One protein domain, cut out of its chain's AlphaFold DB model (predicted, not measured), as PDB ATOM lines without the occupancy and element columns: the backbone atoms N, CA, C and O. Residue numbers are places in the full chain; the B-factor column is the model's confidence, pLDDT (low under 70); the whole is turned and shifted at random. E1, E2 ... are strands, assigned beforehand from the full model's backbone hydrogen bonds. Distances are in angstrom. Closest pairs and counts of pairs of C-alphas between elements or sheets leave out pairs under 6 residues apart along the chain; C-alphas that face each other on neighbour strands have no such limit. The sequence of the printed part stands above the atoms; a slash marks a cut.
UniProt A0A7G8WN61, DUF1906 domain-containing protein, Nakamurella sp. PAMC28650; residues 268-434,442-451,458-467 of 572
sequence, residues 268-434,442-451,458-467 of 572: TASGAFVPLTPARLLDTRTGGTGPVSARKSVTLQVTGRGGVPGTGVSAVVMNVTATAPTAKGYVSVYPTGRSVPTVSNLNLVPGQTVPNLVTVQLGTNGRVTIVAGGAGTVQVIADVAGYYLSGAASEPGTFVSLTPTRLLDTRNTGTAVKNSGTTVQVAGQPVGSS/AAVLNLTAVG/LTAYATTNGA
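What this domain is: This is residues 268 to 434, 442 to 451 and 458 to 467 of the 572 residues of the protein "DUF1906 domain-containing protein" of Nakamurella sp. PAMC28650 (UniProt A0A7G8WN61). Two twisted sheets of four strands, E1 E8 E3 E6 and E2 E7 E4 E5, lie face to face as a sandwich, and a looser lobe of mostly unnamed chain with the short strands E9, E10 and E11 sits beside its E6 edge. The sandwich is a jelly roll, one long hairpin wound over both sheets in four nested antiparallel pairs: E1 with E8, E2 with E7, E3 with E6, E4 with E5. The printed part has 187 residues with no named helix and eleven strands, E1 to E11 in chain order; both sheets are all antiparallel, and the class is all strand, with under half of the residues, 76, in named elements. The whole is compact, with a radius of gyration of the C-alphas of 17.1 A, and spans 48 by 43 by 30 A.

How they stand to each other: One sheet runs E1, residues 273 to 283, E8, residues 379 to 389, E3, residues 313 to 323, and E6, residues 354 to 361, and is strongly twisted. N 276 and O 385 are 2.9 A apart between E1 and E8, N 319 and O 383 2.8 A between E8 and E3, and N 318 and O 358 2.8 A between E3 and E6, each within hydrogen-bond range. E1 bends by 76 degrees at residue 277, and E8 by 59 degrees at residue 385. The other sheet runs E2, residues 297 to 301, E7, residues 367 to 374, E4, residues 329 to 335, and E5, residues 346 to 348, and is only just strongly twisted, with C-alphas up to 4.2 A off its best plane. Within hydrogen-bond range are N 298 and O 370 of E2 and E7, 2.8 A, N 371 and O 332 of E7 and E4, 2.9 A, and N 331 and O 346 of the hairpin E4 and E5, 2.8 A. The parts of the two sheets that face each other are 9.3 A centre to centre; the closest C-alphas of E4 and E6, those of Pro 335 and Gln 361, are 5.6 A apart. E9, residues 422 to 425, E10, residues 442 to 444, and E11, residues 458 to 462, pair with no named strand. E9 and E11 are near each other, and the closest C-alphas of E6 and E10, those of Thr 359 and Val 444, are 7.7 A apart.

Where its parts are: E1 begins with C-alpha 273 at (16.814, -20.646, -30.844) and is 24.7 A long; E3 is 28.5 A and E8 29.8 A. E7 is 22.8 A, E6 21.9 A and E4 20.2 A. E11 ends with C-alpha 462 at (27.226, -14.109, -48.861).

The domain as a whole: The C-alphas farthest apart, those of Gly 288 and Thr 464, are 49.0 A apart. Residues 435 to 441 and 452 to 457 are not printed; the gaps between C-alphas are 17.0 A and 13.1 A. The links E1 to E2, E2 to E3 and E8 to E9 are long, the last with 32 residues. The mean pLDDT of the printed part is 85.1; the residues under 70 include 463 to 467.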
ATOM      1  N   THR A 268      19.475 -20.474 -23.113       66.06
ATOM      2  CA  THR A 268      18.907 -19.677 -22.014       66.06
ATOM      3  C   THR A 268      19.115 -18.192 -22.252       66.06
ATOM      4  O   THR A 268      18.430 -17.365 -21.658       66.06
ATOM      5  N   ALA A 269      20.037 -17.857 -23.155       80.06
ATOM      6  CA  ALA A 269      20.264 -16.502 -23.601       80.06
ATOM      7  C   ALA A 269      19.055 -15.983 -24.390       80.06
ATOM      8  O   ALA A 269      18.502 -16.665 -25.257       80.06
ATOM      9  N   SER A 270      18.687 -14.736 -24.120       85.44
ATOM     10  CA  SER A 270      17.730 -13.969 -24.913       85.44
ATOM     11  C   SER A 270      18.033 -14.077 -26.411       85.44
ATOM     12  O   SER A 270      19.179 -13.947 -26.836       85.44
ATOM     13  N   GLY A 271      17.010 -14.334 -27.228       84.88
ATOM     14  CA  GLY A 271      17.159 -14.523 -28.673       84.88
ATOM     15  C   GLY A 271      17.787 -15.856 -29.095       84.88
ATOM     16  O   GLY A 271      17.970 -16.077 -30.292       84.88
ATOM     17  N   ALA A 272      18.116 -16.772 -28.182       87.00
ATOM     18  CA  ALA A 272      18.561 -18.106 -28.571       87.00
ATOM     19  C   ALA A 272      17.420 -18.911 -29.212       87.00
ATOM     20  O   ALA A 272      16.264 -18.815 -28.795       87.00
ATOM     21  N   PHE A 273      17.755 -19.712 -30.228       87.00
ATOM     22  CA  PHE A 273      16.814 -20.646 -30.844       87.00
ATOM     23  C   PHE A 273      16.663 -21.901 -29.986       87.00
ATOM     24  O   PHE A 273      17.655 -22.522 -29.600       87.00
ATOM     25  N   VAL A 274      15.422 -22.307 -29.754       83.12
ATOM     26  CA  VAL A 274      15.055 -23.558 -29.100       83.12
ATOM     27  C   VAL A 274      14.347 -24.441 -30.132       83.12
ATOM     28  O   VAL A 274      13.236 -24.101 -30.554       83.12
ATOM     29  N   PRO A 275      14.971 -25.552 -30.572       81.94
ATOM     30  CA  PRO A 275      14.341 -26.474 -31.507       81.94
ATOM     31  C   PRO A 275      13.212 -27.249 -30.823       81.94
ATOM     32  O   PRO A 275      13.270 -27.535 -29.626       81.94
ATOM     33  N   LEU A 276      12.197 -27.617 -31.600       80.38
ATOM     34  CA  LEU A 276      11.093 -28.468 -31.176       80.38
ATOM     35  C   LEU A 276      10.988 -29.677 -32.106       80.38
ATOM     36  O   LEU A 276      11.299 -29.581 -33.294       80.38
ATOM     37  N   THR A 277      10.482 -30.798 -31.587       77.62
ATOM     38  CA  THR A 277       9.869 -31.811 -32.454       77.62
ATOM     39  C   THR A 277       8.718 -31.132 -33.199       77.62
ATOM     40  O   THR A 277       7.853 -30.562 -32.526       77.62
ATOM     41  N   PRO A 278       8.694 -31.134 -34.548       85.31
ATOM     42  CA  PRO A 278       7.699 -30.368 -35.277       85.31
ATOM     43  C   PRO A 278       6.265 -30.748 -34.905       85.31
ATOM     44  O   PRO A 278       5.924 -31.929 -34.867       85.31
ATOM     45  N   ALA A 279       5.422 -29.749 -34.651       86.31
ATOM     46  CA  ALA A 279       4.041 -29.954 -34.219       86.31
ATOM     47  C   ALA A 279       3.067 -29.119 -35.053       86.31
ATOM     48  O   ALA A 279       3.295 -27.932 -35.296       86.31
ATOM     49  N   ARG A 280       1.943 -29.719 -35.459       95.38
ATOM     50  CA  ARG A 280       0.912 -29.017 -36.227       95.38
ATOM     51  C   ARG A 280       0.094 -28.092 -35.335       95.38
ATOM     52  O   ARG A 280      -0.555 -28.544 -34.395       95.38
ATOM     53  N   LEU A 281       0.082 -26.801 -35.657       95.69
ATOM     54  CA  LEU A 281      -0.710 -25.791 -34.948       95.69
ATOM     55  C   LEU A 281      -1.997 -25.415 -35.689       95.69
ATOM     56  O   LEU A 281      -2.964 -24.983 -35.052       95.69
ATOM     57  N   LEU A 282      -2.009 -25.561 -37.017       96.69
ATOM     58  CA  LEU A 282      -3.149 -25.252 -37.878       96.69
ATOM     59  C   LEU A 282      -3.253 -26.257 -39.027       96.69
ATOM     60  O   LEU A 282      -2.258 -26.536 -39.694       96.69
ATOM     61  N   ASP A 283      -4.470 -26.725 -39.292       96.44
ATOM     62  CA  ASP A 283      -4.861 -27.383 -40.539       96.44
ATOM     63  C   ASP A 283      -6.281 -26.940 -40.895       96.44
ATOM     64  O   ASP A 283      -7.258 -27.380 -40.287       96.44
ATOM     65  N   THR A 284      -6.424 -26.040 -41.864       96.38
ATOM     66  CA  THR A 284      -7.752 -25.527 -42.233       96.38
ATOM     67  C   THR A 284      -8.620 -26.561 -42.964       96.38
ATOM     68  O   THR A 284      -9.805 -26.324 -43.193       96.38
ATOM     69  N   ARG A 285      -8.060 -27.731 -43.311       94.56
ATOM     70  CA  ARG A 285      -8.798 -28.841 -43.935       94.56
ATOM     71  C   ARG A 285      -9.580 -29.667 -42.917       94.56
ATOM     72  O   ARG A 285     -10.615 -30.215 -43.267       94.56
ATOM     73  N   THR A 286      -9.073 -29.774 -41.689       87.81
ATOM     74  CA  THR A 286      -9.617 -30.668 -40.651       87.81
ATOM     75  C   THR A 286     -10.021 -29.942 -39.365       87.81
ATOM     76  O   THR A 286     -10.708 -30.523 -38.536       87.81
ATOM     77  N   GLY A 287      -9.646 -28.669 -39.190       72.56
ATOM     78  CA  GLY A 287      -9.868 -27.900 -37.960       72.56
ATOM     79  C   GLY A 287     -11.122 -27.017 -37.922       72.56
ATOM     80  O   GLY A 287     -11.127 -26.041 -37.178       72.56
ATOM     81  N   GLY A 288     -12.133 -27.259 -38.765       69.56
ATOM     82  CA  GLY A 288     -13.416 -26.524 -38.766       69.56
ATOM     83  C   GLY A 288     -13.376 -25.060 -39.240       69.56
ATOM     84  O   GLY A 288     -14.417 -24.479 -39.517       69.56
ATOM     85  N   THR A 289     -12.190 -24.466 -39.395       81.19
ATOM     86  CA  THR A 289     -12.003 -23.092 -39.905       81.19
ATOM     87  C   THR A 289     -12.286 -22.955 -41.401       81.19
ATOM     88  O   THR A 289     -12.619 -21.862 -41.856       81.19
ATOM     89  N   GLY A 290     -12.174 -24.054 -42.158       89.12
ATOM     90  CA  GLY A 290     -12.364 -24.076 -43.606       89.12
ATOM     91  C   GLY A 290     -11.309 -23.264 -44.375       89.12
ATOM     92  O   GLY A 290     -10.435 -22.632 -43.777       89.12
ATOM     93  N   PRO A 291     -11.363 -23.267 -45.720       94.75
ATOM     94  CA  PRO A 291     -10.441 -22.486 -46.538       94.75
ATOM     95  C   PRO A 291     -10.431 -21.009 -46.135       94.75
ATOM     96  O   PRO A 291     -11.482 -20.372 -46.039       94.75
ATOM     97  N   VAL A 292      -9.239 -20.426 -45.997       96.44
ATOM     98  CA  VAL A 292      -9.101 -18.986 -45.764       96.44
ATOM     99  C   VAL A 292      -9.656 -18.258 -46.983       96.44
ATOM    100  O   VAL A 292      -9.195 -18.469 -48.110       96.44
ATOM    101  N   SER A 293     -10.680 -17.430 -46.769       95.75
ATOM    102  CA  SER A 293     -11.370 -16.738 -47.857       95.75
ATOM    103  C   SER A 293     -10.513 -15.644 -48.497       95.75
ATOM    104  O   SER A 293      -9.576 -15.116 -47.892       95.75
ATOM    105  N   ALA A 294     -10.870 -15.268 -49.724       93.62
ATOM    106  CA  ALA A 294     -10.195 -14.217 -50.473       93.62
ATOM    107  C   ALA A 294     -10.089 -12.915 -49.661       93.62
ATOM    108  O   ALA A 294     -11.092 -12.388 -49.179       93.62
ATOM    109  N   ARG A 295      -8.867 -12.383 -49.530       93.00
ATOM    110  CA  ARG A 295      -8.548 -11.149 -48.782       93.00
ATOM    111  C   ARG A 295      -8.925 -11.200 -47.298       93.00
ATOM    112  O   ARG A 295      -9.040 -10.154 -46.662       93.00
ATOM    113  N   LYS A 296      -9.118 -12.395 -46.739       95.69
ATOM    114  CA  LYS A 296      -9.347 -12.619 -45.309       95.69
ATOM    115  C   LYS A 296      -8.124 -13.259 -44.669       95.69
ATOM    116  O   LYS A 296      -7.173 -13.663 -45.342       95.69
ATOM    117  N   SER A 297      -8.137 -13.305 -43.346       95.19
ATOM    118  CA  SER A 297      -7.063 -13.865 -42.544       95.19
ATOM    119  C   SER A 297      -7.587 -14.837 -41.501       95.19
ATOM    120  O   SER A 297      -8.742 -14.777 -41.087       95.19
ATOM    121  N   VAL A 298      -6.694 -15.719 -41.065       95.94
ATOM    122  CA  VAL A 298      -6.853 -16.549 -39.875       95.94
ATOM    123  C   VAL A 298      -5.817 -16.109 -38.846       95.94
ATOM    124  O   VAL A 298      -4.654 -15.865 -39.177       95.94
ATOM    125  N   THR A 299      -6.241 -15.974 -37.594       96.38
ATOM    126  CA  THR A 299      -5.332 -15.704 -36.477       96.38
ATOM    127  C   THR A 299      -5.011 -17.015 -35.777       96.38
ATOM    128  O   THR A 299      -5.913 -17.756 -35.395       96.38
ATOM    129  N   LEU A 300      -3.724 -17.297 -35.611       96.56
ATOM    130  CA  LEU A 300      -3.207 -18.535 -35.052       96.56
ATOM    131  C   LEU A 300      -2.572 -18.264 -33.686       96.56
ATOM    132  O   LEU A 300      -1.595 -17.521 -33.585       96.56
ATOM    133  N   GLN A 301      -3.111 -18.893 -32.637       97.19
ATOM    134  CA  GLN A 301      -2.441 -18.966 -31.337       97.19
ATOM    135  C   GLN A 301      -1.203 -19.855 -31.458       97.19
ATOM    136  O   GLN A 301      -1.325 -21.000 -31.909       97.19
ATOM    137  N   VAL A 302      -0.043 -19.331 -31.049       97.50
ATOM    138  CA  VAL A 302       1.241 -20.040 -31.138       97.50
ATOM    139  C   VAL A 302       1.794 -20.370 -29.760       97.50
ATOM    140  O   VAL A 302       2.099 -21.531 -29.502       97.50
ATOM    141  N   THR A 303       1.897 -19.388 -28.861       95.25
ATOM    142  CA  THR A 303       2.350 -19.662 -27.489       95.25
ATOM    143  C   THR A 303       1.395 -20.611 -26.774       95.25
ATOM    144  O   THR A 303       0.181 -20.579 -27.002       95.25
ATOM    145  N   GLY A 304       1.956 -21.476 -25.927       92.31
ATOM    146  CA  GLY A 304       1.222 -22.503 -25.189       92.31
ATOM    147  C   GLY A 304       0.795 -23.715 -26.024       92.31
ATOM    148  O   GLY A 304       0.021 -24.534 -25.539       92.31
ATOM    149  N   ARG A 305       1.252 -23.850 -27.280       93.62
ATOM    150  CA  ARG A 305       0.852 -24.943 -28.185       93.62
ATOM    151  C   ARG A 305       2.060 -25.585 -28.859       93.62
ATOM    152  O   ARG A 305       3.061 -24.925 -29.116       93.62
ATOM    153  N   GLY A 306       1.961 -26.883 -29.157       86.62
ATOM    154  CA  GLY A 306       2.973 -27.618 -29.931       86.62
ATOM    155  C   GLY A 306       4.395 -27.549 -29.359       86.62
ATOM    156  O   GLY A 306       5.348 -27.522 -30.124       86.62
ATOM    157  N   GLY A 307       4.536 -27.453 -28.031       85.12
ATOM    158  CA  GLY A 307       5.829 -27.320 -27.345       85.12
ATOM    159  C   GLY A 307       6.357 -25.885 -27.206       85.12
ATOM    160  O   GLY A 307       7.374 -25.678 -26.545       85.12
ATOM    161  N   VAL A 308       5.678 -24.880 -27.770       90.06
ATOM    162  CA  VAL A 308       6.022 -23.463 -27.570       90.06
ATOM    163  C   VAL A 308       5.535 -23.007 -26.184       90.06
ATOM    164  O   VAL A 308       4.346 -23.152 -25.890       90.06
ATOM    165  N   PRO A 309       6.397 -22.417 -25.334       87.56
ATOM    166  CA  PRO A 309       5.989 -21.877 -24.038       87.56
ATOM    167  C   PRO A 309       4.892 -20.807 -24.139       87.56
ATOM    168  O   PRO A 309       4.755 -20.134 -25.161       87.56
ATOM    169  N   GLY A 310       4.112 -20.632 -23.066       88.19
ATOM    170  CA  GLY A 310       3.076 -19.590 -22.976       88.19
ATOM    171  C   GLY A 310       3.638 -18.161 -22.964       88.19
ATOM    172  O   GLY A 310       2.998 -17.236 -23.462       88.19
ATOM    173  N   THR A 311       4.851 -17.993 -22.437       87.56
ATOM    174  CA  THR A 311       5.561 -16.719 -22.263       87.56
ATOM    175  C   THR A 311       7.043 -16.880 -22.612       87.56
ATOM    176  O   THR A 311       7.518 -17.991 -22.848       87.56
ATOM    177  N   GLY A 312       7.796 -15.780 -22.663       87.75
ATOM    178  CA  GLY A 312       9.248 -15.847 -22.869       87.75
ATOM    179  C   GLY A 312       9.681 -16.096 -24.321       87.75
ATOM    180  O   GLY A 312      10.805 -16.535 -24.560       87.75
ATOM    181  N   VAL A 313       8.796 -15.856 -25.295       91.69
ATOM    182  CA  VAL A 313       9.027 -16.132 -26.721       91.69
ATOM    183  C   VAL A 313       8.932 -14.839 -27.526       91.69
ATOM    184  O   VAL A 313       7.932 -14.131 -27.440       91.69
ATOM    185  N   SER A 314       9.954 -14.532 -28.326       90.88
ATOM    186  CA  SER A 314       9.970 -13.349 -29.204       90.88
ATOM    187  C   SER A 314       9.516 -13.659 -30.629       90.88
ATOM    188  O   SER A 314       8.822 -12.856 -31.253       90.88
ATOM    189  N   ALA A 315       9.894 -14.820 -31.158       93.06
ATOM    190  CA  ALA A 315       9.614 -15.227 -32.529       93.06
ATOM    191  C   ALA A 315       9.525 -16.752 -32.645       93.06
ATOM    192  O   ALA A 315      10.016 -17.481 -31.783       93.06
ATOM    193  N   VAL A 316       8.931 -17.239 -33.731       94.94
ATOM    194  CA  VAL A 316       8.823 -18.672 -34.034       94.94
ATOM    195  C   VAL A 316       9.290 -18.994 -35.440       94.94
ATOM    196  O   VAL A 316       9.218 -18.153 -36.336       94.94
ATOM    197  N   VAL A 317       9.746 -20.232 -35.617       95.00
ATOM    198  CA  VAL A 317      10.060 -20.829 -36.915       95.00
ATOM    199  C   VAL A 317       8.987 -21.865 -37.225       95.00
ATOM    200  O   VAL A 317       8.795 -22.817 -36.467       95.00
ATOM    201  N   MET A 318       8.270 -21.675 -38.329       94.69
ATOM    202  CA  MET A 318       7.157 -22.529 -38.745       94.69
ATOM    203  C   MET A 318       7.284 -22.909 -40.214       94.69
ATOM    204  O   MET A 318       7.635 -22.074 -41.038       94.69
ATOM    205  N   ASN A 319       6.923 -24.135 -40.573       93.62
ATOM    206  CA  ASN A 319       6.637 -24.487 -41.955       93.62
ATOM    207  C   ASN A 319       5.161 -24.188 -42.252       93.62
ATOM    208  O   ASN A 319       4.271 -24.763 -41.630       93.62
ATOM    209  N   VAL A 320       4.897 -23.287 -43.198       95.25
ATOM    210  CA  VAL A 320       3.544 -22.912 -43.623       95.25
ATOM    211  C   VAL A 320       3.305 -23.434 -45.030       95.25
ATOM    212  O   VAL A 320       4.015 -23.073 -45.966       95.25
ATOM    213  N   THR A 321       2.290 -24.274 -45.188       94.25
ATOM    214  CA  THR A 321       1.919 -24.893 -46.460       94.25
ATOM    215  C   THR A 321       0.587 -24.351 -46.937       94.25
ATOM    216  O   THR A 321      -0.418 -24.472 -46.243       94.25
ATOM    217  N   ALA A 322       0.570 -23.781 -48.139       94.88
ATOM    218  CA  ALA A 322      -0.656 -23.436 -48.843       94.88
ATOM    219  C   ALA A 322      -1.024 -24.566 -49.809       94.88
ATOM    220  O   ALA A 322      -0.182 -25.004 -50.593       94.88
ATOM    221  N   THR A 323      -2.271 -25.027 -49.775       95.25
ATOM    222  CA  THR A 323      -2.777 -26.100 -50.640       95.25
ATOM    223  C   THR A 323      -4.158 -25.763 -51.193       95.25
ATOM    224  O   THR A 323      -4.895 -24.962 -50.615       95.25
ATOM    225  N   ALA A 324      -4.475 -26.326 -52.358       94.62
ATOM    226  CA  ALA A 324      -5.734 -26.129 -53.075       94.62
ATOM    227  C   ALA A 324      -6.202 -24.654 -53.202       94.62
ATOM    228  O   ALA A 324      -7.375 -24.367 -52.957       94.62
ATOM    229  N   PRO A 325      -5.335 -23.687 -53.571       96.38
ATOM    230  CA  PRO A 325      -5.798 -22.334 -53.844       96.38
ATOM    231  C   PRO A 325      -6.724 -22.324 -55.067       96.38
ATOM    232  O   PRO A 325      -6.451 -23.002 -56.058       96.38
ATOM    233  N   THR A 326      -7.792 -21.528 -55.038       96.81
ATOM    234  CA  THR A 326      -8.771 -21.462 -56.143       96.81
ATOM    235  C   THR A 326      -8.476 -20.356 -57.158       96.81
ATOM    236  O   THR A 326      -8.974 -20.389 -58.279       96.81
ATOM    237  N   ALA A 327      -7.609 -19.400 -56.816       93.50
ATOM    238  CA  ALA A 327      -7.170 -18.329 -57.708       93.50
ATOM    239  C   ALA A 327      -5.673 -18.033 -57.535       93.50
ATOM    240  O   ALA A 327      -5.021 -18.499 -56.599       93.50
ATOM    241  N   LYS A 328      -5.123 -17.205 -58.432       90.50
ATOM    242  CA  LYS A 328      -3.804 -16.601 -58.206       90.50
ATOM    243  C   LYS A 328      -3.857 -15.675 -56.990       90.50
ATOM    244  O   LYS A 328      -4.842 -14.960 -56.796       90.50
ATOM    245  N   GLY A 329      -2.785 -15.653 -56.209       90.44
ATOM    246  CA  GLY A 329      -2.747 -14.903 -54.957       90.44
ATOM    247  C   GLY A 329      -1.423 -15.037 -54.218       90.44
ATOM    248  O   GLY A 329      -0.395 -15.330 -54.825       90.44
ATOM    249  N   TYR A 330      -1.455 -14.834 -52.908       89.75
ATOM    250  CA  TYR A 330      -0.331 -15.007 -52.003       89.75
ATOM    251  C   TYR A 330      -0.798 -15.322 -50.576       89.75
ATOM    252  O   TYR A 330      -1.943 -15.061 -50.217       89.75
ATOM    253  N   VAL A 331       0.106 -15.854 -49.754       92.69
ATOM    254  CA  VAL A 331      -0.054 -15.930 -48.296       92.69
ATOM    255  C   VAL A 331       1.026 -15.085 -47.634       92.69
ATOM    256  O   VAL A 331       2.197 -15.185 -48.015       92.69
ATOM    257  N   SER A 332       0.638 -14.293 -46.634       91.75
ATOM    258  CA  SER A 332       1.567 -13.590 -45.740       91.75
ATOM    259  C   SER A 332       1.293 -13.961 -44.287       91.75
ATOM    260  O   SER A 332       0.140 -14.033 -43.869       91.75
ATOM    261  N   VAL A 333       2.360 -14.165 -43.522       93.19
ATOM    262  CA  VAL A 333       2.351 -14.484 -42.095       93.19
ATOM    263  C   VAL A 333       3.051 -13.350 -41.365       93.19
ATOM    264  O   VAL A 333       4.172 -12.984 -41.716       93.19
ATOM    265  N   TYR A 334       2.389 -12.768 -40.373       91.94
ATOM    266  CA  TYR A 334       2.896 -11.586 -39.684       91.94
ATOM    267  C   TYR A 334       2.428 -11.530 -38.229       91.94
ATOM    268  O   TYR A 334       1.490 -12.241 -37.860       91.94
ATOM    269  N   PRO A 335       3.073 -10.710 -37.382       93.69
ATOM    270  CA  PRO A 335       2.685 -10.591 -35.983       93.69
ATOM    271  C   PRO A 335       1.266 -10.023 -35.885       93.69
ATOM    272  O   PRO A 335       0.966  -8.986 -36.483       93.69
ATOM    273  N   THR A 336       0.386 -10.682 -35.131       94.88
ATOM    274  CA  THR A 336      -0.967 -10.166 -34.874       94.88
ATOM    275  C   THR A 336      -0.907  -8.776 -34.232       94.88
ATOM    276  O   THR A 336      -0.048  -8.509 -33.395       94.88
ATOM    277  N   GLY A 337      -1.809  -7.877 -34.633       91.06
ATOM    278  CA  GLY A 337      -1.819  -6.482 -34.172       91.06
ATOM    279  C   GLY A 337      -0.886  -5.546 -34.953       91.06
ATOM    280  O   GLY A 337      -0.822  -4.358 -34.652       91.06
ATOM    281  N   ARG A 338      -0.175  -6.047 -35.973       87.44
ATOM    282  CA  ARG A 338       0.588  -5.221 -36.925       87.44
ATOM    283  C   ARG A 338      -0.165  -5.084 -38.247       87.44
ATOM    284  O   ARG A 338      -1.023  -5.904 -38.572       87.44
ATOM    285  N   SER A 339       0.164  -4.046 -39.013       87.38
ATOM    286  CA  SER A 339      -0.369  -3.864 -40.362       87.38
ATOM    287  C   SER A 339       0.077  -5.001 -41.285       87.38
ATOM    288  O   SER A 339       1.159  -5.571 -41.125       87.38
ATOM    289  N   VAL A 340      -0.774  -5.335 -42.260       85.62
ATOM    290  CA  VAL A 340      -0.474  -6.377 -43.247       85.62
ATOM    291  C   VAL A 340       0.810  -6.002 -43.995       85.62
ATOM    292  O   VAL A 340       0.871  -4.912 -44.573       85.62
ATOM    293  N   PRO A 341       1.836  -6.872 -44.029       80.44
ATOM    294  CA  PRO A 341       3.056  -6.575 -44.760       80.44
ATOM    295  C   PRO A 341       2.792  -6.429 -46.257       80.44
ATOM    296  O   PRO A 341       2.002  -7.164 -46.844       80.44
ATOM    297  N   THR A 342       3.559  -5.565 -46.918       77.31
ATOM    298  CA  THR A 342       3.534  -5.428 -48.387       77.31
ATOM    299  C   THR A 342       4.261  -6.572 -49.108       77.31
ATOM    300  O   THR A 342       4.452  -6.527 -50.325       77.31
ATOM    301  N   VAL A 343       4.720  -7.584 -48.367       70.44
ATOM    302  CA  VAL A 343       5.495  -8.736 -48.845       70.44
ATOM    303  C   VAL A 343       4.732 -10.038 -48.595       70.44
ATOM    304  O   VAL A 343       4.027 -10.180 -47.596       70.44
ATOM    305  N   SER A 344       4.891 -10.995 -49.507       81.31
ATOM    306  CA  SER A 344       4.317 -12.345 -49.443       81.31
ATOM    307  C   SER A 344       5.327 -13.367 -48.927       81.31
ATOM    308  O   SER A 344       6.492 -13.310 -49.315       81.31
ATOM    309  N   ASN A 345       4.887 -14.362 -48.156       81.56
ATOM    310  CA  ASN A 345       5.683 -15.561 -47.865       81.56
ATOM    311  C   ASN A 345       5.519 -16.624 -48.963       81.56
ATOM    312  O   ASN A 345       6.476 -17.309 -49.316       81.56
ATOM    313  N   LEU A 346       4.314 -16.770 -49.518       85.00
ATOM    314  CA  LEU A 346       3.992 -17.740 -50.571       85.00
ATOM    315  C   LEU A 346       3.254 -17.029 -51.700       85.00
ATOM    316  O   LEU A 346       2.370 -16.231 -51.422       85.00
ATOM    317  N   ASN A 347       3.556 -17.358 -52.954       85.44
ATOM    318  CA  ASN A 347       2.763 -16.924 -54.110       85.44
ATOM    319  C   ASN A 347       1.951 -18.106 -54.626       85.44
ATOM    320  O   ASN A 347       2.494 -19.200 -54.784       85.44
ATOM    321  N   LEU A 348       0.672 -17.866 -54.890       86.50
ATOM    322  CA  LEU A 348      -0.335 -18.870 -55.199       86.50
ATOM    323  C   LEU A 348      -0.661 -18.915 -56.693       86.50
ATOM    324  O   LEU A 348      -0.892 -17.882 -57.325       86.50
ATOM    325  N   VAL A 349      -0.722 -20.128 -57.234       88.81
ATOM    326  CA  VAL A 349      -1.304 -20.476 -58.538       88.81
ATOM    327  C   VAL A 349      -2.398 -21.513 -58.277       88.81
ATOM    328  O   VAL A 349      -2.166 -22.375 -57.431       88.81
ATOM    329  N   PRO A 350      -3.559 -21.454 -58.957       90.69
ATOM    330  CA  PRO A 350      -4.659 -22.380 -58.704       90.69
ATOM    331  C   PRO A 350      -4.232 -23.854 -58.674       90.69
ATOM    332  O   PRO A 350      -3.440 -24.281 -59.514       90.69
ATOM    333  N   GLY A 351      -4.751 -24.613 -57.706       89.12
ATOM    334  CA  GLY A 351      -4.537 -26.057 -57.559       89.12
ATOM    335  C   GLY A 351      -3.177 -26.492 -56.998       89.12
ATOM    336  O   GLY A 351      -2.989 -27.673 -56.724       89.12
ATOM    337  N   GLN A 352      -2.222 -25.581 -56.793       87.12
ATOM    338  CA  GLN A 352      -0.891 -25.969 -56.320       87.12
ATOM    339  C   GLN A 352      -0.852 -26.269 -54.808       87.12
ATOM    340  O   GLN A 352      -1.590 -25.677 -54.021       87.12
ATOM    341  N   THR A 353       0.097 -27.107 -54.389       88.38
ATOM    342  CA  THR A 353       0.485 -27.262 -52.978       88.38
ATOM    343  C   THR A 353       1.933 -26.832 -52.808       88.38
ATOM    344  O   THR A 353       2.809 -27.361 -53.489       88.38
ATOM    345  N   VAL A 354       2.182 -25.849 -51.942       84.00
ATOM    346  CA  VAL A 354       3.507 -25.244 -51.756       84.00
ATOM    347  C   VAL A 354       3.792 -24.946 -50.274       84.00
ATOM    348  O   VAL A 354       3.032 -24.196 -49.656       84.00
ATOM    349  N   PRO A 355       4.872 -25.500 -49.693       86.31
ATOM    350  CA  PRO A 355       5.367 -25.131 -48.368       86.31
ATOM    351  C   PRO A 355       6.375 -23.970 -48.410       86.31
ATOM    352  O   PRO A 355       7.042 -23.746 -49.422       86.31
ATOM    353  N   ASN A 356       6.498 -23.241 -47.300       84.88
ATOM    354  CA  ASN A 356       7.591 -22.310 -47.027       84.88
ATOM    355  C   ASN A 356       7.910 -22.268 -45.520       84.88
ATOM    356  O   ASN A 356       7.002 -22.144 -44.697       84.88
ATOM    357  N   LEU A 357       9.200 -22.297 -45.172       85.69
ATOM    358  CA  LEU A 357       9.676 -22.027 -43.818       85.69
ATOM    359  C   LEU A 357       9.626 -20.518 -43.530       85.69
ATOM    360  O   LEU A 357      10.210 -19.706 -44.245       85.69
ATOM    361  N   VAL A 358       8.945 -20.149 -42.453       89.25
ATOM    362  CA  VAL A 358       8.682 -18.783 -42.014       89.25
ATOM    363  C   VAL A 358       9.280 -18.577 -40.629       89.25
ATOM    364  O   VAL A 358       8.901 -19.266 -39.684       89.25
ATOM    365  N   THR A 359      10.141 -17.571 -40.492       91.38
ATOM    366  CA  THR A 359      10.507 -17.001 -39.189       91.38
ATOM    367  C   THR A 359       9.714 -15.717 -38.980       91.38
ATOM    368  O   THR A 359       9.818 -14.795 -39.790       91.38
ATOM    369  N   VAL A 360       8.909 -15.647 -37.921       90.88
ATOM    370  CA  VAL A 360       8.009 -14.511 -37.676       90.88
ATOM    371  C   VAL A 360       7.979 -14.140 -36.197       90.88
ATOM    372  O   VAL A 360       7.946 -15.010 -35.327       90.88
ATOM    373  N   GLN A 361       7.999 -12.836 -35.918       92.00
ATOM    374  CA  GLN A 361       7.809 -12.316 -34.568       92.00
ATOM    375  C   GLN A 361       6.391 -12.630 -34.079       92.00
ATOM    376  O   GLN A 361       5.431 -12.596 -34.851       92.00
ATOM    377  N   LEU A 362       6.249 -12.912 -32.789       93.44
ATOM    378  CA  LEU A 362       4.929 -13.038 -32.190       93.44
ATOM    379  C   LEU A 362       4.314 -11.655 -31.964       93.44
ATOM    380  O   LEU A 362       4.982 -10.723 -31.522       93.44
ATOM    381  N   GLY A 363       3.038 -11.525 -32.311       91.69
ATOM    382  CA  GLY A 363       2.251 -10.325 -32.069       91.69
ATOM    383  C   GLY A 363       1.516 -10.377 -30.734       91.69
ATOM    384  O   GLY A 363       1.869 -11.145 -29.834       91.69
ATOM    385  N   THR A 364       0.454  -9.581 -30.623       92.88
ATOM    386  CA  THR A 364      -0.377  -9.501 -29.415       92.88
ATOM    387  C   THR A 364      -0.819 -10.895 -28.953       92.88
ATOM    388  O   THR A 364      -1.277 -11.709 -29.757       92.88
ATOM    389  N   ASN A 365      -0.677 -11.172 -27.652       92.00
ATOM    390  CA  ASN A 365      -1.041 -12.444 -27.007       92.00
ATOM    391  C   ASN A 365      -0.323 -13.692 -27.568       92.00
ATOM    392  O   ASN A 365      -0.864 -14.799 -27.519       92.00
ATOM    393  N   GLY A 366       0.885 -13.535 -28.122       93.62
ATOM    394  CA  GLY A 366       1.677 -14.666 -28.619       93.62
ATOM    395  C   GLY A 366       1.115 -15.289 -29.901       93.62
ATOM    396  O   GLY A 366       1.235 -16.498 -30.120       93.62
ATOM    397  N   ARG A 367       0.454 -14.471 -30.729       97.25
ATOM    398  CA  ARG A 367      -0.256 -14.896 -31.942       97.25
ATOM    399  C   ARG A 367       0.432 -14.430 -33.217       97.25
ATOM    400  O   ARG A 367       1.169 -13.443 -33.234       97.25
ATOM    401  N   VAL A 368       0.125 -15.125 -34.303       97.06
ATOM    402  CA  VAL A 368       0.446 -14.698 -35.669       97.06
ATOM    403  C   VAL A 368      -0.834 -14.625 -36.490       97.06
ATOM    404  O   VAL A 368      -1.788 -15.367 -36.251       97.06
ATOM    405  N   THR A 369      -0.858 -13.751 -37.487       96.75
ATOM    406  CA  THR A 369      -1.957 -13.646 -38.443       96.75
ATOM    407  C   THR A 369      -1.479 -14.107 -39.813       96.75
ATOM    408  O   THR A 369      -0.425 -13.691 -40.292       96.75
ATOM    409  N   ILE A 370      -2.264 -14.984 -40.439       96.25
ATOM    410  CA  ILE A 370      -2.020 -15.525 -41.775       96.25
ATOM    411  C   ILE A 370      -3.107 -14.984 -42.699       96.25
ATOM    412  O   ILE A 370      -4.282 -15.284 -42.508       96.25
ATOM    413  N   VAL A 371      -2.734 -14.182 -43.690       95.38
ATOM    414  CA  VAL A 371      -3.671 -13.605 -44.668       95.38
ATOM    415  C   VAL A 371      -3.563 -14.315 -46.011       95.38
ATOM    416  O   VAL A 371      -2.455 -14.577 -46.482       95.38
ATOM    417  N   ALA A 372      -4.707 -14.585 -46.640       94.19
ATOM    418  CA  ALA A 372      -4.803 -15.029 -48.024       94.19
ATOM    419  C   ALA A 372      -5.087 -13.824 -48.932       94.19
ATOM    420  O   ALA A 372      -6.217 -13.346 -49.047       94.19
ATOM    421  N   GLY A 373      -4.048 -13.300 -49.575       87.38
ATOM    422  CA  GLY A 373      -4.175 -12.226 -50.555       87.38
ATOM    423  C   GLY A 373      -4.548 -12.777 -51.930       87.38
ATOM    424  O   GLY A 373      -3.917 -13.708 -52.416       87.38
ATOM    425  N   GLY A 374      -5.552 -12.210 -52.594       86.94
ATOM    426  CA  GLY A 374      -5.990 -12.658 -53.923       86.94
ATOM    427  C   GLY A 374      -7.508 -12.702 -54.051       86.94
ATOM    428  O   GLY A 374      -8.218 -12.251 -53.158       86.94
ATOM    429  N   ALA A 375      -8.001 -13.209 -55.181       90.06
ATOM    430  CA  ALA A 375      -9.437 -13.291 -55.469       90.06
ATOM    431  C   ALA A 375     -10.071 -14.647 -55.097       90.06
ATOM    432  O   ALA A 375     -11.275 -14.809 -55.252       90.06
ATOM    433  N   GLY A 376      -9.276 -15.614 -54.632       92.81
ATOM    434  CA  GLY A 376      -9.721 -16.974 -54.324       92.81
ATOM    435  C   GLY A 376      -9.416 -17.387 -52.890       92.81
ATOM    436  O   GLY A 376      -8.722 -16.687 -52.154       92.81
ATOM    437  N   THR A 377      -9.947 -18.542 -52.520       96.38
ATOM    438  CA  THR A 377      -9.710 -19.225 -51.248       96.38
ATOM    439  C   THR A 377      -8.425 -20.052 -51.285       96.38
ATOM    440  O   THR A 377      -7.917 -20.371 -52.364       96.38
ATOM    441  N   VAL A 378      -7.896 -20.413 -50.114       96.75
ATOM    442  CA  VAL A 378      -6.741 -21.313 -49.977       96.75
ATOM    443  C   VAL A 378      -6.798 -22.079 -48.659       96.75
ATOM    444  O   VAL A 378      -7.213 -21.533 -47.638       96.75
ATOM    445  N   GLN A 379      -6.363 -23.337 -48.666       97.38
ATOM    446  CA  GLN A 379      -6.153 -24.100 -47.439       97.38
ATOM    447  C   GLN A 379      -4.738 -23.856 -46.909       97.38
ATOM    448  O   GLN A 379      -3.780 -23.813 -47.683       97.38
ATOM    449  N   VAL A 380      -4.597 -23.718 -45.594       96.81
ATOM    450  CA  VAL A 380      -3.329 -23.456 -44.916       96.81
ATOM    451  C   VAL A 380      -3.073 -24.510 -43.843       96.81
ATOM    452  O   VAL A 380      -3.930 -24.810 -43.013       96.81
ATOM    453  N   ILE A 381      -1.852 -25.032 -43.843       97.31
ATOM    454  CA  ILE A 381      -1.303 -25.897 -42.802       97.31
ATOM    455  C   ILE A 381      -0.113 -25.159 -42.189       97.31
ATOM    456  O   ILE A 381       0.694 -24.596 -42.930       97.31
ATOM    457  N   ALA A 382       0.003 -25.140 -40.865       96.69
ATOM    458  CA  ALA A 382       1.148 -24.546 -40.181       96.69
ATOM    459  C   ALA A 382       1.691 -25.496 -39.113       96.69
ATOM    460  O   ALA A 382       0.983 -25.837 -38.161       96.69
ATOM    461  N   ASP A 383       2.957 -25.873 -39.265       95.44
ATOM    462  CA  ASP A 383       3.697 -26.722 -38.336       95.44
ATOM    463  C   ASP A 383       4.827 -25.898 -37.697       95.44
ATOM    464  O   ASP A 383       5.609 -25.263 -38.404       95.44
ATOM    465  N   VAL A 384       4.925 -25.872 -36.367       95.81
ATOM    466  CA  VAL A 384       6.005 -25.173 -35.651       95.81
ATOM    467  C   VAL A 384       7.210 -26.091 -35.492       95.81
ATOM    468  O   VAL A 384       7.042 -27.250 -35.140       95.81
ATOM    469  N   ALA A 385       8.415 -25.581 -35.751       89.00
ATOM    470  CA  ALA A 385       9.676 -26.331 -35.667       89.00
ATOM    471  C   ALA A 385      10.614 -25.818 -34.557       89.00
ATOM    472  O   ALA A 385      11.608 -26.460 -34.221       89.00
ATOM    473  N   GLY A 386      10.322 -24.649 -33.987       90.06
ATOM    474  CA  GLY A 386      11.084 -24.075 -32.885       90.06
ATOM    475  C   GLY A 386      10.734 -22.615 -32.633       90.06
ATOM    476  O   GLY A 386       9.909 -22.021 -33.334       90.06
ATOM    477  N   TYR A 387      11.370 -22.027 -31.626       92.75
ATOM    478  CA  TYR A 387      11.113 -20.654 -31.197       92.75
ATOM    479  C   TYR A 387      12.379 -19.944 -30.731       92.75
ATOM    480  O   TYR A 387      13.382 -20.579 -30.430       92.75
ATOM    481  N   TYR A 388      12.331 -18.617 -30.676       92.31
ATOM    482  CA  TYR A 388      13.394 -17.777 -30.139       92.31
ATOM    483  C   TYR A 388      12.986 -17.211 -28.781       92.31
ATOM    484  O   TYR A 388      11.856 -16.737 -28.622       92.31
ATOM    485  N   LEU A 389      13.902 -17.239 -27.810       90.12
ATOM    486  CA  LEU A 389      13.655 -16.640 -26.499       90.12
ATOM    487  C   LEU A 389      13.458 -15.123 -26.595       90.12
ATOM    488  O   LEU A 389      14.068 -14.445 -27.427       90.12
ATOM    489  N   SER A 390      12.594 -14.576 -25.744       86.88
ATOM    490  CA  SER A 390      12.448 -13.129 -25.571       86.88
ATOM    491  C   SER A 390      13.618 -12.512 -24.805       86.88
ATOM    492  O   SER A 390      14.336 -13.216 -24.104       86.88
ATOM    493  N   GLY A 391      13.755 -11.190 -24.902       83.62
ATOM    494  CA  GLY A 391      14.798 -10.406 -24.239       83.62
ATOM    495  C   GLY A 391      15.775  -9.781 -25.234       83.62
ATOM    496  O   GLY A 391      15.724 -10.058 -26.435       83.62
ATOM    497  N   ALA A 392      16.661  -8.919 -24.735       80.75
ATOM    498  CA  ALA A 392      17.701  -8.303 -25.549       80.75
ATOM    499  C   ALA A 392      18.791  -9.335 -25.875       80.75
ATOM    500  O   ALA A 392      19.481  -9.826 -24.984       80.75
ATOM    501  N   ALA A 393      18.917  -9.681 -27.152       81.19
ATOM    502  CA  ALA A 393      19.960 -10.566 -27.652       81.19
ATOM    503  C   ALA A 393      21.337  -9.879 -27.560       81.19
ATOM    504  O   ALA A 393      21.604  -8.930 -28.297       81.19
ATOM    505  N   SER A 394      22.196 -10.357 -26.654       75.88
ATOM    506  CA  SER A 394      23.580  -9.885 -26.467       75.88
ATOM    507  C   SER A 394      24.629 -10.873 -26.979       75.88
ATOM    508  O   SER A 394      25.738 -10.473 -27.326       75.88
ATOM    509  N   GLU A 395      24.283 -12.161 -27.057       74.00
ATOM    510  CA  GLU A 395      25.250 -13.226 -27.322       74.00
ATOM    511  C   GLU A 395      25.428 -13.514 -28.821       74.00
ATOM    512  O   GLU A 395      24.445 -13.535 -29.577       74.00
ATOM    513  N   PRO A 396      26.653 -13.820 -29.288       66.62
ATOM    514  CA  PRO A 396      26.888 -14.214 -30.670       66.62
ATOM    515  C   PRO A 396      25.989 -15.374 -31.128       66.62
ATOM    516  O   PRO A 396      25.949 -16.444 -30.526       66.62
ATOM    517  N   GLY A 397      25.301 -15.181 -32.257       69.75
ATOM    518  CA  GLY A 397      24.422 -16.195 -32.850       69.75
ATOM    519  C   GLY A 397      22.988 -16.202 -32.315       69.75
ATOM    520  O   GLY A 397      22.183 -16.996 -32.803       69.75
ATOM    521  N   THR A 398      22.653 -15.318 -31.372       81.06
ATOM    522  CA  THR A 398      21.260 -15.049 -30.994       81.06
ATOM    523  C   THR A 398      20.537 -14.252 -32.080       81.06
ATOM    524  O   THR A 398      21.138 -13.521 -32.872       81.06
ATOM    525  N   PHE A 399      19.225 -14.449 -32.169       83.25
ATOM    526  CA  PHE A 399      18.363 -13.789 -33.133       83.25
ATOM    527  C   PHE A 399      17.822 -12.482 -32.564       83.25
ATOM    528  O   PHE A 399      17.155 -12.461 -31.531       83.25
ATOM    529  N   VAL A 400      18.059 -11.398 -33.298       80.81
ATOM    530  CA  VAL A 400      17.421 -10.105 -33.065       80.81
ATOM    531  C   VAL A 400      16.236 -10.002 -34.014       80.81
ATOM    532  O   VAL A 400      16.409  -9.881 -35.228       80.81
ATOM    533  N   SER A 401      15.021 -10.068 -33.471       76.38
ATOM    534  CA  SER A 401      13.815  -9.877 -34.274       76.38
ATOM    535  C   SER A 401      13.702  -8.424 -34.723       76.38
ATOM    536  O   SER A 401      13.819  -7.503 -33.917       76.38
ATOM    537  N   LEU A 402      13.415  -8.221 -36.006       75.75
ATOM    538  CA  LEU A 402      13.188  -6.907 -36.602       75.75
ATOM    539  C   LEU A 402      11.766  -6.831 -37.153       75.75
ATOM    540  O   LEU A 402      11.196  -7.840 -37.573       75.75
ATOM    541  N   THR A 403      11.210  -5.618 -37.225       72.06
ATOM    542  CA  THR A 403       9.999  -5.417 -38.029       72.06
ATOM    543  C   THR A 403      10.347  -5.699 -39.498       72.06
ATOM    544  O   THR A 403      11.315  -5.115 -40.002       72.06
ATOM    545  N   PRO A 404       9.594  -6.572 -40.199       73.62
ATOM    546  CA  PRO A 404       9.886  -6.910 -41.586       73.62
ATOM    547  C   PRO A 404      10.021  -5.658 -42.455       73.62
ATOM    548  O   PRO A 404       9.086  -4.872 -42.576       73.62
ATOM    549  N   THR A 405      11.192  -5.484 -43.065       75.75
ATOM    550  CA  THR A 405      11.507  -4.347 -43.935       75.75
ATOM    551  C   THR A 405      11.995  -4.862 -45.283       75.75
ATOM    552  O   THR A 405      12.729  -5.849 -45.361       75.75
ATOM    553  N   ARG A 406      11.580  -4.204 -46.366       81.38
ATOM    554  CA  ARG A 406      12.011  -4.553 -47.719       81.38
ATOM    555  C   ARG A 406      13.373  -3.917 -48.012       81.38
ATOM    556  O   ARG A 406      13.455  -2.703 -48.122       81.38
ATOM    557  N   LEU A 407      14.408  -4.743 -48.168       82.06
ATOM    558  CA  LEU A 407      15.770  -4.283 -48.487       82.06
ATOM    559  C   LEU A 407      16.015  -4.087 -49.992       82.06
ATOM    560  O   LEU A 407      16.880  -3.312 -50.379       82.06
ATOM    561  N   LEU A 408      15.269  -4.793 -50.848       82.44
ATOM    562  CA  LEU A 408      15.363  -4.675 -52.305       82.44
ATOM    563  C   LEU A 408      13.993  -4.898 -52.959       82.44
ATOM    564  O   LEU A 408      13.284  -5.849 -52.622       82.44
ATOM    565  N   ASP A 409      13.652  -4.048 -53.933       84.50
ATOM    566  CA  ASP A 409      12.532  -4.241 -54.860       84.50
ATOM    567  C   ASP A 409      12.954  -3.958 -56.304       84.50
ATOM    568  O   ASP A 409      12.943  -2.814 -56.761       84.50
ATOM    569  N   THR A 410      13.291  -5.000 -57.058       81.62
ATOM    570  CA  THR A 410      13.729  -4.841 -58.454       81.62
ATOM    571  C   THR A 410      12.633  -4.363 -59.402       81.62
ATOM    572  O   THR A 410      12.922  -3.947 -60.521       81.62
ATOM    573  N   ARG A 411      11.369  -4.365 -58.960       81.88
ATOM    574  CA  ARG A 411      10.250  -3.799 -59.727       81.88
ATOM    575  C   ARG A 411      10.306  -2.274 -59.766       81.88
ATOM    576  O   ARG A 411       9.876  -1.689 -60.750       81.88
ATOM    577  N   ASN A 412      10.853  -1.656 -58.719       79.19
ATOM    578  CA  ASN A 412      10.932  -0.202 -58.581       79.19
ATOM    579  C   ASN A 412      12.270   0.351 -59.085       79.19
ATOM    580  O   ASN A 412      12.352   1.522 -59.432       79.19
ATOM    581  N   THR A 413      13.312  -0.483 -59.144       73.75
ATOM    582  CA  THR A 413      14.626  -0.096 -59.686       73.75
ATOM    583  C   THR A 413      14.749  -0.330 -61.197       73.75
ATOM    584  O   THR A 413      15.797  -0.059 -61.777       73.75
ATOM    585  N   GLY A 414      13.714  -0.879 -61.846       60.09
ATOM    586  CA  GLY A 414      13.656  -1.095 -63.298       60.09
ATOM    587  C   GLY A 414      14.570  -2.197 -63.848       60.09
ATOM    588  O   GLY A 414      14.495  -2.512 -65.033       60.09
ATOM    589  N   THR A 415      15.402  -2.828 -63.013       68.88
ATOM    590  CA  THR A 415      16.350  -3.866 -63.446       68.88
ATOM    591  C   THR A 415      15.978  -5.213 -62.842       68.88
ATOM    592  O   THR A 415      16.202  -5.464 -61.659       68.88
ATOM    593  N   ALA A 416      15.423  -6.104 -63.666       73.81
ATOM    594  CA  ALA A 416      15.182  -7.490 -63.276       73.81
ATOM    595  C   ALA A 416      16.500  -8.196 -62.907       73.81
ATOM    596  O   ALA A 416      17.541  -7.941 -63.514       73.81
ATOM    597  N   VAL A 417      16.446  -9.115 -61.937       76.06
ATOM    598  CA  VAL A 417      17.613  -9.924 -61.551       76.06
ATOM    599  C   VAL A 417      18.025 -10.791 -62.745       76.06
ATOM    600  O   VAL A 417      17.239 -11.611 -63.222       76.06
ATOM    601  N   LYS A 418      19.249 -10.580 -63.241       74.06
ATOM    602  CA  LYS A 418      19.855 -11.331 -64.353       74.06
ATOM    603  C   LYS A 418      20.644 -12.539 -63.832       74.06
ATOM    604  O   LYS A 418      20.879 -12.660 -62.634       74.06
ATOM    605  N   ASN A 419      21.122 -13.394 -64.740       70.38
ATOM    606  CA  ASN A 419      22.016 -14.522 -64.426       70.38
ATOM    607  C   ASN A 419      23.252 -14.104 -63.616       70.38
ATOM    608  O   ASN A 419      23.594 -14.751 -62.635       70.38
ATOM    609  N   SER A 420      23.865 -12.973 -63.985       71.19
ATOM    610  CA  SER A 420      25.013 -12.366 -63.286       71.19
ATOM    611  C   SER A 420      24.726 -12.016 -61.825       71.19
ATOM    612  O   SER A 420      25.632 -11.783 -61.033       71.19
ATOM    613  N   GLY A 421      23.446 -11.962 -61.492       74.44
ATOM    614  CA  GLY A 421      22.932 -11.714 -60.180       74.44
ATOM    615  C   GLY A 421      22.889 -10.261 -59.753       74.44
ATOM    616  O   GLY A 421      23.182  -9.338 -60.514       74.44
ATOM    617  N   THR A 422      22.427 -10.051 -58.526       80.44
ATOM    618  CA  THR A 422      22.336  -8.732 -57.892       80.44
ATOM    619  C   THR A 422      22.841  -8.818 -56.467       80.44
ATOM    620  O   THR A 422      22.510  -9.767 -55.754       80.44
ATOM    621  N   THR A 423      23.625  -7.819 -56.066       80.75
ATOM    622  CA  THR A 423      24.150  -7.712 -54.708       80.75
ATOM    623  C   THR A 423      23.300  -6.764 -53.873       80.75
ATOM    624  O   THR A 423      23.037  -5.639 -54.294       80.75
ATOM    625  N   VAL A 424      22.917  -7.189 -52.670       81.25
ATOM    626  CA  VAL A 424      22.255  -6.341 -51.669       81.25
ATOM    627  C   VAL A 424      23.142  -6.249 -50.436       81.25
ATOM    628  O   VAL A 424      23.528  -7.269 -49.862       81.25
ATOM    629  N   GLN A 425      23.479  -5.027 -50.026       83.81
ATOM    630  CA  GLN A 425      24.098  -4.782 -48.725       83.81
ATOM    631  C   GLN A 425      23.028  -4.984 -47.652       83.81
ATOM    632  O   GLN A 425      21.988  -4.345 -47.727       83.81
ATOM    633  N   VAL A 426      23.270  -5.852 -46.668       84.38
ATOM    634  CA  VAL A 426      22.296  -6.129 -45.592       84.38
ATOM    635  C   VAL A 426      22.758  -5.518 -44.273       84.38
ATOM    636  O   VAL A 426      22.015  -4.775 -43.634       84.38
ATOM    637  N   ALA A 427      24.002  -5.787 -43.876       83.88
ATOM    638  CA  ALA A 427      24.576  -5.205 -42.670       83.88
ATOM    639  C   ALA A 427      24.652  -3.676 -42.806       83.88
ATOM    640  O   ALA A 427      25.088  -3.161 -43.841       83.88
ATOM    641  N   GLY A 428      24.223  -2.958 -41.770       82.44
ATOM    642  CA  GLY A 428      24.198  -1.501 -41.763       82.44
ATOM    643  C   GLY A 428      22.998  -0.868 -42.468       82.44
ATOM    644  O   GLY A 428      22.910   0.354 -42.444       82.44
ATOM    645  N   GLN A 429      22.068  -1.616 -43.075       84.19
ATOM    646  CA  GLN A 429      20.888  -1.004 -43.707       84.19
ATOM    647  C   GLN A 429      19.885  -0.463 -42.672       84.19
ATOM    648  O   GLN A 429      19.717  -1.075 -41.611       84.19
ATOM    649  N   PRO A 430      19.196   0.655 -42.964       79.31
ATOM    650  CA  PRO A 430      18.071   1.111 -42.159       79.31
ATOM    651  C   PRO A 430      16.890   0.133 -42.259       79.31
ATOM    652  O   PRO A 430      16.586  -0.407 -43.323       79.31
ATOM    653  N   VAL A 431      16.218  -0.090 -41.131       75.25
ATOM    654  CA  VAL A 431      15.036  -0.948 -40.975       75.25
ATOM    655  C   VAL A 431      14.021  -0.255 -40.068       75.25
ATOM    656  O   VAL A 431      14.155  -0.242 -38.845       75.25
ATOM    657  N   GLY A 432      13.006   0.373 -40.670       71.88
ATOM    658  CA  GLY A 432      12.117   1.290 -39.950       71.88
ATOM    659  C   GLY A 432      12.897   2.470 -39.358       71.88
ATOM    660  O   GLY A 432      13.682   3.098 -40.060       71.88
ATOM    661  N   SER A 433      12.710   2.744 -38.064       66.44
ATOM    662  CA  SER A 433      13.470   3.749 -37.299       66.44
ATOM    663  C   SER A 433      14.794   3.224 -36.721       66.44
ATOM    664  O   SER A 433      15.463   3.927 -35.970       66.44
ATOM    665  N   SER A 434      15.179   1.981 -37.026       71.94
ATOM    666  CA  SER A 434      16.403   1.339 -36.528       71.94
ATOM    667  C   SER A 434      17.381   1.025 -37.663       71.94
ATOM    668  O   SER A 434      17.095   1.253 -38.838       71.94
ATOM    669  N   ALA A 442      24.805 -12.980 -39.356       75.50
ATOM    670  CA  ALA A 442      23.796 -13.522 -40.256       75.50
ATOM    671  C   ALA A 442      22.498 -12.725 -40.309       75.50
ATOM    672  O   ALA A 442      22.164 -12.000 -39.377       75.50
ATOM    673  N   ALA A 443      21.756 -12.907 -41.402       79.69
ATOM    674  CA  ALA A 443      20.410 -12.377 -41.580       79.69
ATOM    675  C   ALA A 443      19.448 -13.484 -42.018       79.69
ATOM    676  O   ALA A 443      19.833 -14.383 -42.766       79.69
ATOM    677  N   VAL A 444      18.195 -13.382 -41.568       80.44
ATOM    678  CA  VAL A 444      17.074 -14.178 -42.075       80.44
ATOM    679  C   VAL A 444      16.335 -13.328 -43.098       80.44
ATOM    680  O   VAL A 444      15.822 -12.260 -42.771       80.44
ATOM    681  N   LEU A 445      16.302 -13.790 -44.347       78.38
ATOM    682  CA  LEU A 445      15.682 -13.069 -45.455       78.38
ATOM    683  C   LEU A 445      14.450 -13.815 -45.963       78.38
ATOM    684  O   LEU A 445      14.407 -15.045 -45.968       78.38
ATOM    685  N   ASN A 446      13.460 -13.063 -46.435       77.44
ATOM    686  CA  ASN A 446      12.411 -13.593 -47.295       77.44
ATOM    687  C   ASN A 446      12.681 -13.118 -48.726       77.44
ATOM    688  O   ASN A 446      12.805 -11.919 -48.971       77.44
ATOM    689  N   LEU A 447      12.776 -14.060 -49.660       77.50
ATOM    690  CA  LEU A 447      13.022 -13.787 -51.074       77.50
ATOM    691  C   LEU A 447      11.757 -14.093 -51.861       77.50
ATOM    692  O   LEU A 447      11.075 -15.081 -51.608       77.50
ATOM    693  N   THR A 448      11.410 -13.236 -52.816       76.00
ATOM    694  CA  THR A 448      10.221 -13.437 -53.643       76.00
ATOM    695  C   THR A 448      10.541 -13.119 -55.094       76.00
ATOM    696  O   THR A 448      10.768 -11.967 -55.451       76.00
ATOM    697  N   ALA A 449      10.505 -14.146 -55.942       76.12
ATOM    698  CA  ALA A 449      10.511 -13.973 -57.389       76.12
ATOM    699  C   ALA A 449       9.090 -13.658 -57.887       76.12
ATOM    700  O   ALA A 449       8.134 -14.384 -57.587       76.12
ATOM    701  N   VAL A 450       8.955 -12.577 -58.657       73.94
ATOM    702  CA  VAL A 450       7.691 -12.101 -59.238       73.94
ATOM    703  C   VAL A 450       7.882 -11.812 -60.721       73.94
ATOM    704  O   VAL A 450       8.895 -11.252 -61.121       73.94
ATOM    705  N   GLY A 451       6.899 -12.205 -61.533       73.12
ATOM    706  CA  GLY A 451       6.933 -12.015 -62.985       73.12
ATOM    707  C   GLY A 451       8.050 -12.755 -63.742       73.12
ATOM    708  O   GLY A 451       8.587 -12.164 -64.674       73.12
ATOM    709  N   LEU A 458      16.022 -18.850 -57.589       74.00
ATOM    710  CA  LEU A 458      16.946 -17.903 -56.961       74.00
ATOM    711  C   LEU A 458      17.725 -18.645 -55.884       74.00
ATOM    712  O   LEU A 458      17.131 -19.430 -55.148       74.00
ATOM    713  N   THR A 459      19.011 -18.341 -55.747       72.38
ATOM    714  CA  THR A 459      19.827 -18.705 -54.582       72.38
ATOM    715  C   THR A 459      20.462 -17.435 -54.034       72.38
ATOM    716  O   THR A 459      21.003 -16.657 -54.815       72.38
ATOM    717  N   ALA A 460      20.399 -17.228 -52.720       74.44
ATOM    718  CA  ALA A 460      21.094 -16.135 -52.043       74.44
ATOM    719  C   ALA A 460      22.248 -16.668 -51.191       74.44
ATOM    720  O   ALA A 460      22.091 -17.654 -50.471       74.44
ATOM    721  N   TYR A 461      23.396 -16.000 -51.263       70.88
ATOM    722  CA  TYR A 461      24.598 -16.347 -50.508       70.88
ATOM    723  C   TYR A 461      25.433 -15.101 -50.201       70.88
ATOM    724  O   TYR A 461      25.328 -14.085 -50.891       70.88
ATOM    725  N   ALA A 462      26.259 -15.165 -49.153       70.38
ATOM    726  CA  ALA A 462      27.226 -14.109 -48.861       70.38
ATOM    727  C   ALA A 462      28.264 -14.032 -49.988       70.38
ATOM    728  O   ALA A 462      28.822 -15.056 -50.379       70.38
ATOM    729  N   THR A 463      28.562 -12.828 -50.482       66.44
ATOM    730  CA  THR A 463      29.513 -12.596 -51.586       66.44
ATOM    731  C   THR A 463      30.913 -13.132 -51.302       66.44
ATOM    732  O   THR A 463      31.652 -13.406 -52.237       66.44
ATOM    733  N   THR A 464      31.280 -13.277 -50.028       60.56
ATOM    734  CA  THR A 464      32.589 -13.759 -49.573       60.56
ATOM    735  C   THR A 464      32.757 -15.278 -49.650       60.56
ATOM    736  O   THR A 464      33.887 -15.749 -49.639       60.56
ATOM    737  N   ASN A 465      31.671 -16.052 -49.756       54.19
ATOM    738  CA  ASN A 465      31.714 -17.515 -49.623       54.19
ATOM    739  C   ASN A 465      31.649 -18.272 -50.966       54.19
ATOM    740  O   ASN A 465      31.577 -19.499 -50.968       54.19
ATOM    741  N   GLY A 466      31.641 -17.565 -52.103       52.81
ATOM    742  CA  GLY A 466      31.317 -18.170 -53.401       52.81
ATOM    743  C   GLY A 466      29.876 -18.710 -53.454       52.81
ATOM    744  O   GLY A 466      29.143 -18.696 -52.463       52.81
ATOM    745  N   ALA A 467      29.425 -19.159 -54.628       51.16
ATOM    746  CA  ALA A 467      28.101 -19.769 -54.749       51.16
ATOM    747  C   ALA A 467      28.092 -21.157 -54.064       51.16
ATOM    748  O   ALA A 467      28.963 -21.975 -54.364       51.16
TER     749      ALA A 467